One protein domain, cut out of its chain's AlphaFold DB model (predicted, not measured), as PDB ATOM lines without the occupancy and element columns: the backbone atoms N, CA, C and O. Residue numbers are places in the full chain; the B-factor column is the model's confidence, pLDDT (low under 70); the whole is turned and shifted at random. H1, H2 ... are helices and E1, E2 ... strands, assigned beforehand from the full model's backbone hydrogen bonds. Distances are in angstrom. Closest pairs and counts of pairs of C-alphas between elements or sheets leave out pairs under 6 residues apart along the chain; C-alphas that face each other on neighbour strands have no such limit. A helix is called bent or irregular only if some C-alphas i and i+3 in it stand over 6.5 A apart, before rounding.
ATOM      1  N   LYS A  15      11.250   7.173 -36.967       98.00
ATOM      2  CA  LYS A  15      10.854   6.515 -38.196       98.00
ATOM      3  C   LYS A  15       9.403   6.869 -38.466       98.00
ATOM      4  O   LYS A  15       8.526   6.472 -37.715       98.00
ATOM      5  N   VAL A  16       9.142   7.620 -39.527       97.69
ATOM      6  CA  VAL A  16       7.799   8.118 -39.846       97.69
ATOM      7  C   VAL A  16       7.336   7.618 -41.202       97.69
ATOM      8  O   VAL A  16       8.125   7.441 -42.134       97.69
ATOM      9  N   VAL A  17       6.026   7.434 -41.333       97.81
ATOM     10  CA  VAL A  17       5.392   7.193 -42.629       97.81
ATOM     11  C   VAL A  17       4.956   8.500 -43.284       97.81
ATOM     12  O   VAL A  17       4.496   9.429 -42.620       97.81
ATOM     13  N   TYR A  18       5.059   8.565 -44.607       97.19
ATOM     14  CA  TYR A  18       4.545   9.660 -45.416       97.19
ATOM     15  C   TYR A  18       3.436   9.152 -46.338       97.19
ATOM     16  O   TYR A  18       3.673   8.366 -47.257       97.19
ATOM     17  N   HIS A  19       2.218   9.636 -46.096       96.75
ATOM     18  CA  HIS A  19       1.093   9.497 -47.011       96.75
ATOM     19  C   HIS A  19       1.108  10.662 -48.005       96.75
ATOM     20  O   HIS A  19       0.886  11.811 -47.615       96.75
ATOM     21  N   THR A  20       1.329  10.376 -49.288       95.75
ATOM     22  CA  THR A  20       1.264  11.404 -50.330       95.75
ATOM     23  C   THR A  20      -0.186  11.823 -50.585       95.75
ATOM     24  O   THR A  20      -0.990  10.995 -51.025       95.75
ATOM     25  N   PRO A  21      -0.550  13.109 -50.395       94.50
ATOM     26  CA  PRO A  21      -1.887  13.582 -50.727       94.50
ATOM     27  C   PRO A  21      -2.189  13.376 -52.214       94.50
ATOM     28  O   PRO A  21      -1.373  13.710 -53.073       94.50
ATOM     29  N   CYS A  22      -3.393  12.905 -52.536       93.50
ATOM     30  CA  CYS A  22      -3.773  12.547 -53.907       93.50
ATOM     31  C   CYS A  22      -3.583  13.689 -54.925       93.50
ATOM     32  O   CYS A  22      -3.206  13.441 -56.066       93.50
ATOM     33  N   HIS A  23      -3.783  14.949 -54.525       92.00
ATOM     34  CA  HIS A  23      -3.531  16.099 -55.397       92.00
ATOM     35  C   HIS A  23      -2.029  16.350 -55.618       92.00
ATOM     36  O   HIS A  23      -1.631  16.686 -56.729       92.00
ATOM     37  N   MET A  24      -1.191  16.152 -54.593       93.06
ATOM     38  CA  MET A  24       0.270  16.286 -54.702       93.06
ATOM     39  C   MET A  24       0.870  15.207 -55.599       93.06
ATOM     40  O   MET A  24       1.730  15.510 -56.426       93.06
ATOM     41  N   GLU A  25       0.372  13.975 -55.474       91.38
ATOM     42  CA  GLU A  25       0.737  12.848 -56.335       91.38
ATOM     43  C   GLU A  25       0.497  13.197 -57.810       91.38
ATOM     44  O   GLU A  25       1.396  13.095 -58.640       91.38
ATOM     45  N   LYS A  26      -0.701  13.704 -58.136       91.94
ATOM     46  CA  LYS A  26      -1.059  14.076 -59.513       91.94
ATOM     47  C   LYS A  26      -0.240  15.238 -60.069       91.94
ATOM     48  O   LYS A  26      -0.054  15.305 -61.281       91.94
ATOM     49  N   MET A  27       0.246  16.131 -59.212       93.06
ATOM     50  CA  MET A  27       1.127  17.228 -59.615       93.06
ATOM     51  C   MET A  27       2.603  16.812 -59.707       93.06
ATOM     52  O   MET A  27       3.412  17.575 -60.229       93.06
ATOM     53  N   GLY A  28       2.968  15.619 -59.223       90.56
ATOM     54  CA  GLY A  28       4.355  15.152 -59.181       90.56
ATOM     55  C   GLY A  28       5.217  15.884 -58.147       90.56
ATOM     56  O   GLY A  28       6.436  15.938 -58.284       90.56
ATOM     57  N   TRP A  29       4.604  16.489 -57.125       92.06
ATOM     58  CA  TRP A  29       5.300  17.358 -56.162       92.06
ATOM     59  C   TRP A  29       5.708  16.656 -54.863       92.06
ATOM     60  O   TRP A  29       6.341  17.271 -54.006       92.06
ATOM     61  N   ALA A  30       5.392  15.367 -54.720       92.31
ATOM     62  CA  ALA A  30       5.670  14.587 -53.512       92.31
ATOM     63  C   ALA A  30       7.153  14.617 -53.103       92.31
ATOM     64  O   ALA A  30       7.469  14.750 -51.920       92.31
ATOM     65  N   ALA A  31       8.061  14.567 -54.085       93.31
ATOM     66  CA  ALA A  31       9.505  14.571 -53.856       93.31
ATOM     67  C   ALA A  31       9.965  15.782 -53.032       93.31
ATOM     68  O   ALA A  31      10.758  15.624 -52.113       93.31
ATOM     69  N   TYR A  32       9.406  16.972 -53.273       93.81
ATOM     70  CA  TYR A  32       9.806  18.181 -52.550       93.81
ATOM     71  C   TYR A  32       9.445  18.127 -51.063       93.81
ATOM     72  O   TYR A  32      10.223  18.572 -50.219       93.81
ATOM     73  N   SER A  33       8.274  17.575 -50.727       93.50
ATOM     74  CA  SER A  33       7.875  17.379 -49.330       93.50
ATOM     75  C   SER A  33       8.747  16.332 -48.645       93.50
ATOM     76  O   SER A  33       9.217  16.564 -47.533       93.50
ATOM     77  N   ILE A  34       9.007  15.210 -49.319       95.44
ATOM     78  CA  ILE A  34       9.841  14.126 -48.788       95.44
ATOM     79  C   ILE A  34      11.278  14.615 -48.557       95.44
ATOM     80  O   ILE A  34      11.835  14.394 -47.483       95.44
ATOM     81  N   ASP A  35      11.860  15.327 -49.523       94.31
ATOM     82  CA  ASP A  35      13.214  15.876 -49.423       94.31
ATOM     83  C   ASP A  35      13.334  16.909 -48.303       94.31
ATOM     84  O   ASP A  35      14.363  16.973 -47.632       94.31
ATOM     85  N   LEU A  36      12.287  17.703 -48.062       93.25
ATOM     86  CA  LEU A  36      12.262  18.640 -46.944       93.25
ATOM     87  C   LEU A  36      12.259  17.908 -45.595       93.25
ATOM     88  O   LEU A  36      13.023  18.285 -44.709       93.25
ATOM     89  N   ILE A  37      11.441  16.863 -45.440       95.06
ATOM     90  CA  ILE A  37      11.369  16.083 -44.192       95.06
ATOM     91  C   ILE A  37      12.703  15.372 -43.928       95.06
ATOM     92  O   ILE A  37      13.203  15.408 -42.805       95.06
ATOM     93  N   LYS A  38      13.338  14.815 -44.968       94.75
ATOM     94  CA  LYS A  38      14.653  14.153 -44.879       94.75
ATOM     95  C   LYS A  38      15.797  15.071 -44.431       94.75
ATOM     96  O   LYS A  38      16.858  14.574 -44.067       94.75
ATOM     97  N   ARG A  39      15.615  16.399 -44.443       94.38
ATOM     98  CA  ARG A  39      16.599  17.343 -43.884       94.38
ATOM     99  C   ARG A  39      16.611  17.361 -42.359       94.38
ATOM    100  O   ARG A  39      17.556  17.898 -41.789       94.38
ATOM    101  N   ILE A  40      15.584  16.829 -41.692       96.25
ATOM    102  CA  ILE A  40      15.560  16.741 -40.231       96.25
ATOM    103  C   ILE A  40      16.556  15.652 -39.804       96.25
ATOM    104  O   ILE A  40      16.367  14.487 -40.160       96.25
ATOM    105  N   PRO A  41      17.610  15.984 -39.037       96.69
ATOM    106  CA  PRO A  41      18.605  14.995 -38.644       96.69
ATOM    107  C   PRO A  41      17.971  13.877 -37.812       96.69
ATOM    108  O   PRO A  41      17.245  14.159 -36.861       96.69
ATOM    109  N   GLY A  42      18.270  12.624 -38.145       97.25
ATOM    110  CA  GLY A  42      17.772  11.444 -37.431       97.25
ATOM    111  C   GLY A  42      16.407  10.922 -37.894       97.25
ATOM    112  O   GLY A  42      16.055   9.812 -37.507       97.25
ATOM    113  N   VAL A  43      15.664  11.661 -38.727       98.06
ATOM    114  CA  VAL A  43      14.365  11.191 -39.233       98.06
ATOM    115  C   VAL A  43      14.563  10.211 -40.389       98.06
ATOM    116  O   VAL A  43      15.214  10.531 -41.386       98.06
ATOM    117  N   GLU A  44      13.940   9.040 -40.290       97.81
ATOM    118  CA  GLU A  44      13.778   8.084 -41.384       97.81
ATOM    119  C   GLU A  44      12.352   8.197 -41.939       97.81
ATOM    120  O   GLU A  44      11.380   8.126 -41.192       97.81
ATOM    121  N   VAL A  45      12.215   8.378 -43.254       97.62
ATOM    122  CA  VAL A  45      10.907   8.528 -43.911       97.62
ATOM    123  C   VAL A  45      10.628   7.321 -44.796       97.62
ATOM    124  O   VAL A  45      11.358   7.087 -45.763       97.62
ATOM    125  N   ILE A  46       9.531   6.616 -44.519       97.12
ATOM    126  CA  ILE A  46       8.971   5.572 -45.385       97.12
ATOM    127  C   ILE A  46       7.779   6.151 -46.144       97.12
ATOM    128  O   ILE A  46       6.843   6.667 -45.544       97.12
ATOM    129  N   VAL A  47       7.791   6.058 -47.469       96.38
ATOM    130  CA  VAL A  47       6.657   6.485 -48.301       96.38
ATOM    131  C   VAL A  47       5.689   5.314 -48.442       96.38
ATOM    132  O   VAL A  47       6.112   4.222 -48.812       96.38
ATOM    133  N   LEU A  48       4.413   5.542 -48.129       96.69
ATOM    134  CA  LEU A  48       3.362   4.528 -48.254       96.69
ATOM    135  C   LEU A  48       2.882   4.378 -49.700       96.69
ATOM    136  O   LEU A  48       3.014   5.307 -50.504       96.69
ATOM    137  N   ASP A  49       2.248   3.244 -50.003       94.75
ATOM    138  CA  ASP A  49       1.586   3.059 -51.290       94.75
ATOM    139  C   ASP A  49       0.457   4.083 -51.450       94.75
ATOM    140  O   ASP A  49      -0.347   4.324 -50.539       94.75
ATOM    141  N   SER A  50       0.382   4.685 -52.637       92.38
ATOM    142  CA  SER A  50      -0.571   5.755 -52.921       92.38
ATOM    143  C   SER A  50      -2.014   5.248 -52.838       92.38
ATOM    144  O   SER A  50      -2.473   4.469 -53.674       92.38
ATOM    145  N   GLN A  51      -2.746   5.716 -51.827       94.31
ATOM    146  CA  GLN A  51      -4.168   5.442 -51.624       94.31
ATOM    147  C   GLN A  51      -4.884   6.693 -51.119       94.31
ATOM    148  O   GLN A  51      -4.294   7.538 -50.454       94.31
ATOM    149  N   CYS A  52      -6.170   6.832 -51.441       95.31
ATOM    150  CA  CYS A  52      -6.971   7.952 -50.953       95.31
ATOM    151  C   CYS A  52      -7.238   7.799 -49.451       95.31
ATOM    152  O   CYS A  52      -7.676   6.745 -49.010       95.31
ATOM    153  N   CYS A  53      -7.067   8.869 -48.676       95.88
ATOM    154  CA  CYS A  53      -7.411   8.883 -47.251       95.88
ATOM    155  C   CYS A  53      -8.918   9.046 -46.970       95.88
ATOM    156  O   CYS A  53      -9.329   9.067 -45.816       95.88
ATOM    157  N   GLY A  54      -9.745   9.241 -48.006       96.00
ATOM    158  CA  GLY A  54     -11.201   9.392 -47.888       96.00
ATOM    159  C   GLY A  54     -11.693  10.774 -47.436       96.00
ATOM    160  O   GLY A  54     -12.886  11.047 -47.529       96.00
ATOM    161  N   ILE A  55     -10.806  11.679 -47.001       94.81
ATOM    162  CA  ILE A  55     -11.236  12.940 -46.375       94.81
ATOM    163  C   ILE A  55     -11.789  13.972 -47.367       94.81
ATOM    164  O   ILE A  55     -12.787  14.624 -47.071       94.81
ATOM    165  N   ALA A  56     -11.141  14.110 -48.535       93.12
ATOM    166  CA  ALA A  56     -11.465  15.057 -49.609       93.12
ATOM    167  C   ALA A  56     -12.031  16.409 -49.103       93.12
ATOM    168  O   ALA A  56     -13.181  16.772 -49.357       93.12
ATOM    169  N   GLY A  57     -11.221  17.160 -48.347       90.75
ATOM    170  CA  GLY A  57     -11.657  18.398 -47.695       90.75
ATOM    171  C   GLY A  57     -12.561  18.110 -46.496       90.75
ATOM    172  O   GLY A  57     -12.149  17.421 -45.571       90.75
ATOM    173  N   THR A  58     -13.784  18.646 -46.494       94.31
ATOM    174  CA  THR A  58     -14.773  18.363 -45.438       94.31
ATOM    175  C   THR A  58     -15.674  17.170 -45.749       94.31
ATOM    176  O   THR A  58     -16.501  16.819 -44.912       94.31
ATOM    177  N   TYR A  59     -15.534  16.540 -46.923       95.25
ATOM    178  CA  TYR A  59     -16.407  15.453 -47.377       95.25
ATOM    179  C   TYR A  59     -16.495  14.318 -46.352       95.25
ATOM    180  O   TYR A  59     -17.600  13.994 -45.918       95.25
ATOM    181  N   GLY A  60     -15.349  13.792 -45.909       94.81
ATOM    182  CA  GLY A  60     -15.290  12.670 -44.967       94.81
ATOM    183  C   GLY A  60     -15.685  13.009 -43.527       94.81
ATOM    184  O   GLY A  60     -15.875  12.102 -42.724       94.81
ATOM    185  N   PHE A  61     -15.850  14.294 -43.194       95.31
ATOM    186  CA  PHE A  61     -16.360  14.723 -41.886       95.31
ATOM    187  C   PHE A  61     -17.888  14.802 -41.828       95.31
ATOM    188  O   PHE A  61     -18.454  14.898 -40.740       95.31
ATOM    189  N   LYS A  62     -18.570  14.802 -42.977       97.06
ATOM    190  CA  LYS A  62     -20.033  14.850 -43.013       97.06
ATOM    191  C   LYS A  62     -20.597  13.513 -42.555       97.06
ATOM    192  O   LYS A  62     -20.175  12.474 -43.060       97.06
ATOM    193  N   SER A  63     -21.573  13.534 -41.649       97.31
ATOM    194  CA  SER A  63     -22.147  12.310 -41.082       97.31
ATOM    195  C   SER A  63     -22.714  11.378 -42.153       97.31
ATOM    196  O   SER A  63     -22.566  10.170 -42.039       97.31
ATOM    197  N   GLU A  64     -23.291  11.924 -43.228       97.12
ATOM    198  CA  GLU A  64     -23.827  11.141 -44.346       97.12
ATOM    199  C   GLU A  64     -22.755  10.442 -45.203       97.12
ATOM    200  O   GLU A  64     -23.078   9.509 -45.932       97.12
ATOM    201  N   ASN A  65     -21.491  10.872 -45.124       97.62
ATOM    202  CA  ASN A  65     -20.385  10.312 -45.908       97.62
ATOM    203  C   ASN A  65     -19.344   9.593 -45.043       97.62
ATOM    204  O   ASN A  65     -18.398   9.035 -45.596       97.62
ATOM    205  N   TYR A  66     -19.484   9.627 -43.716       96.44
ATOM    206  CA  TYR A  66     -18.462   9.159 -42.784       96.44
ATOM    207  C   TYR A  66     -18.070   7.703 -43.050       96.44
ATOM    208  O   TYR A  66     -16.900   7.426 -43.305       96.44
ATOM    209  N   ASP A  67     -19.044   6.793 -43.102       97.88
ATOM    210  CA  ASP A  67     -18.785   5.362 -43.309       97.88
ATOM    211  C   ASP A  67     -18.131   5.084 -44.671       97.88
ATOM    212  O   ASP A  67     -17.212   4.271 -44.783       97.88
ATOM    213  N   VAL A  68     -18.554   5.811 -45.710       98.06
ATOM    214  CA  VAL A  68     -17.967   5.707 -47.053       98.06
ATOM    215  C   VAL A  68     -16.522   6.208 -47.046       98.06
ATOM    216  O   VAL A  68     -15.638   5.547 -47.588       98.06
ATOM    217  N   ALA A  69     -16.253   7.347 -46.407       97.81
ATOM    218  CA  ALA A  69     -14.913   7.910 -46.290       97.81
ATOM    219  C   ALA A  69     -13.969   7.000 -45.487       97.81
ATOM    220  O   ALA A  69     -12.827   6.801 -45.906       97.81
ATOM    221  N   GLN A  70     -14.450   6.399 -44.391       97.50
ATOM    222  CA  GLN A  70     -13.702   5.395 -43.629       97.50
ATOM    223  C   GLN A  70     -13.374   4.174 -44.496       97.50
ATOM    224  O   GLN A  70     -12.226   3.738 -44.529       97.50
ATOM    225  N   GLY A  71     -14.348   3.672 -45.263       98.06
ATOM    226  CA  GLY A  71     -14.135   2.563 -46.194       98.06
ATOM    227  C   GLY A  71     -13.087   2.870 -47.270       98.06
ATOM    228  O   GLY A  71     -12.252   2.019 -47.569       98.06
ATOM    229  N   ILE A  72     -13.082   4.093 -47.811       97.81
ATOM    230  CA  ILE A  72     -12.069   4.544 -48.780       97.81
ATOM    231  C   ILE A  72     -10.672   4.588 -48.138       97.81
ATOM    232  O   ILE A  72      -9.710   4.133 -48.753       97.81
ATOM    233  N   GLY A  73     -10.561   5.128 -46.921       97.44
ATOM    234  CA  GLY A  73      -9.289   5.292 -46.210       97.44
ATOM    235  C   GLY A  73      -8.739   4.020 -45.559       97.44
ATOM    236  O   GLY A  73      -7.557   3.982 -45.222       97.44
ATOM    237  N   ALA A  74      -9.551   2.972 -45.402       97.94
ATOM    238  CA  ALA A  74      -9.207   1.777 -44.627       97.94
ATOM    239  C   ALA A  74      -7.880   1.121 -45.045       97.94
ATOM    240  O   ALA A  74      -7.093   0.715 -44.192       97.94
ATOM    241  N   GLY A  75      -7.598   1.047 -46.349       97.88
ATOM    242  CA  GLY A  75      -6.345   0.475 -46.845       97.88
ATOM    243  C   GLY A  75      -5.112   1.310 -46.479       97.88
ATOM    244  O   GLY A  75      -4.066   0.750 -46.159       97.88
ATOM    245  N   LEU A  76      -5.239   2.639 -46.460       97.69
ATOM    246  CA  LEU A  76      -4.177   3.539 -46.020       97.69
ATOM    247  C   LEU A  76      -3.949   3.411 -44.511       97.69
ATOM    248  O   LEU A  76      -2.806   3.311 -44.075       97.69
ATOM    249  N   PHE A  77      -5.022   3.397 -43.719       97.06
ATOM    250  CA  PHE A  77      -4.920   3.272 -42.262       97.06
ATOM    251  C   PHE A  77      -4.269   1.953 -41.858       97.06
ATOM    252  O   PHE A  77      -3.364   1.954 -41.030       97.06
ATOM    253  N   ARG A  78      -4.618   0.860 -42.541       98.00
ATOM    254  CA  ARG A  78      -3.958  -0.430 -42.357       98.00
ATOM    255  C   ARG A  78      -2.450  -0.359 -42.615       98.00
ATOM    256  O   ARG A  78      -1.683  -0.870 -41.811       98.00
ATOM    257  N   GLN A  79      -2.012   0.292 -43.695       97.75
ATOM    258  CA  GLN A  79      -0.578   0.468 -43.962       97.75
ATOM    259  C   GLN A  79       0.127   1.264 -42.857       97.75
ATOM    260  O   GLN A  79       1.261   0.945 -42.506       97.75
ATOM    261  N   ILE A  80      -0.528   2.293 -42.310       97.38
ATOM    262  CA  ILE A  80       0.009   3.083 -41.194       97.38
ATOM    263  C   ILE A  80       0.159   2.193 -39.953       97.38
ATOM    264  O   ILE A  80       1.242   2.142 -39.375       97.38
ATOM    265  N   GLU A  81      -0.888   1.455 -39.582       96.94
ATOM    266  CA  GLU A  81      -0.898   0.557 -38.417       96.94
ATOM    267  C   GLU A  81       0.132  -0.579 -38.533       96.94
ATOM    268  O   GLU A  81       0.797  -0.922 -37.557       96.94
ATOM    269  N   GLU A  82       0.305  -1.142 -39.731       97.31
ATOM    270  CA  GLU A  82       1.247  -2.236 -40.000       97.31
ATOM    271  C   GLU A  82       2.698  -1.752 -40.204       97.31
ATOM    272  O   GLU A  82       3.615  -2.575 -40.256       97.31
ATOM    273  N   SER A  83       2.940  -0.439 -40.306       96.88
ATOM    274  CA  SER A  83       4.261   0.110 -40.656       96.88
ATOM    275  C   SER A  83       5.344  -0.105 -39.594       96.88
ATOM    276  O   SER A  83       6.535  -0.128 -39.924       96.88
TER     277      SER A  83
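Overview. This is residues 15 to 83 of the 86 residues of a protein of Proteus mirabilis (UniProt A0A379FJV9). A small parallel strand pair, E1 and E2, with the short helix H2 close by, makes one end of an elongated model, and the long, kinked helix H3 reaches from near E1 to the other end. After E2, residues 48 to 65 run out to that far end, where H3 begins and leads back toward the strands; the short helix H1 makes a corner with H2. The printed part has 69 residues, with three named helices and two named strands in the order E1, H1, H2, E2, H3; the sheet order is E1, E2, parallel, and the class is mixed, helices and strands. The whole is only just loose, close to compact, with a radius of gyration of the C-alphas of 13.6 A, and it spans 43 by 28 by 16 A.

Along the chain. Strand E1 is residues 15 to 18, with C-alpha 15 at (10.854, 6.515, -38.196), and its neighbour E2 is residues 44 to 47. Helix H1 is residues 22 to 27, 8.9 A long from first to last C-alpha, and H2 is residues 30 to 37, 11.0 A long. H3 is residues 66 to 82, 22.9 A long, from C-alpha 66 at (-18.462, 9.159, -42.784) to C-alpha 82 at (1.247, -2.236, -40.000). It has a kink of 54 degrees near residue 73 and is irregular: C-alphas 72 and 75 are 7.3 A apart.

Arrangement. E1 and E2 are parallel, with 28 degrees between their directions. N 16 and O 44 are 2.8 A apart and N 46 and O 16 are 2.9 A apart, both within hydrogen-bond range. E1, H1, H2 and E2 form a strand-helix-strand unit, two parallel neighbour strands with helices between them, and its crossover is right-handed. The closest C-alphas of H2 and E2 are those of Ile 34 and Val 45, 7.5 A apart. H1 and H2 are close but not clearly touching, about perpendicular at 75 degrees; their closest C-alphas, of Met 24 and Ala 30, are 5.8 A apart. The closest C-alphas of E1 and H3 are those of Val 17 and Ile 80, 6.9 A apart. H3 is apart from H1 and from H2. In H1 and H2 every O i to N i+4 pair is within hydrogen-bond range; in H3, 11 of 13 are.

Size, cuts and confidence. The two C-alphas farthest apart, those of Pro 41 and Glu 64, are 43.0 A apart. The printed part has no cut. The link from E2 to H3, residues 48 to 65, is long. The mean pLDDT of the printed part is 95.7, and no printed residue is under 70.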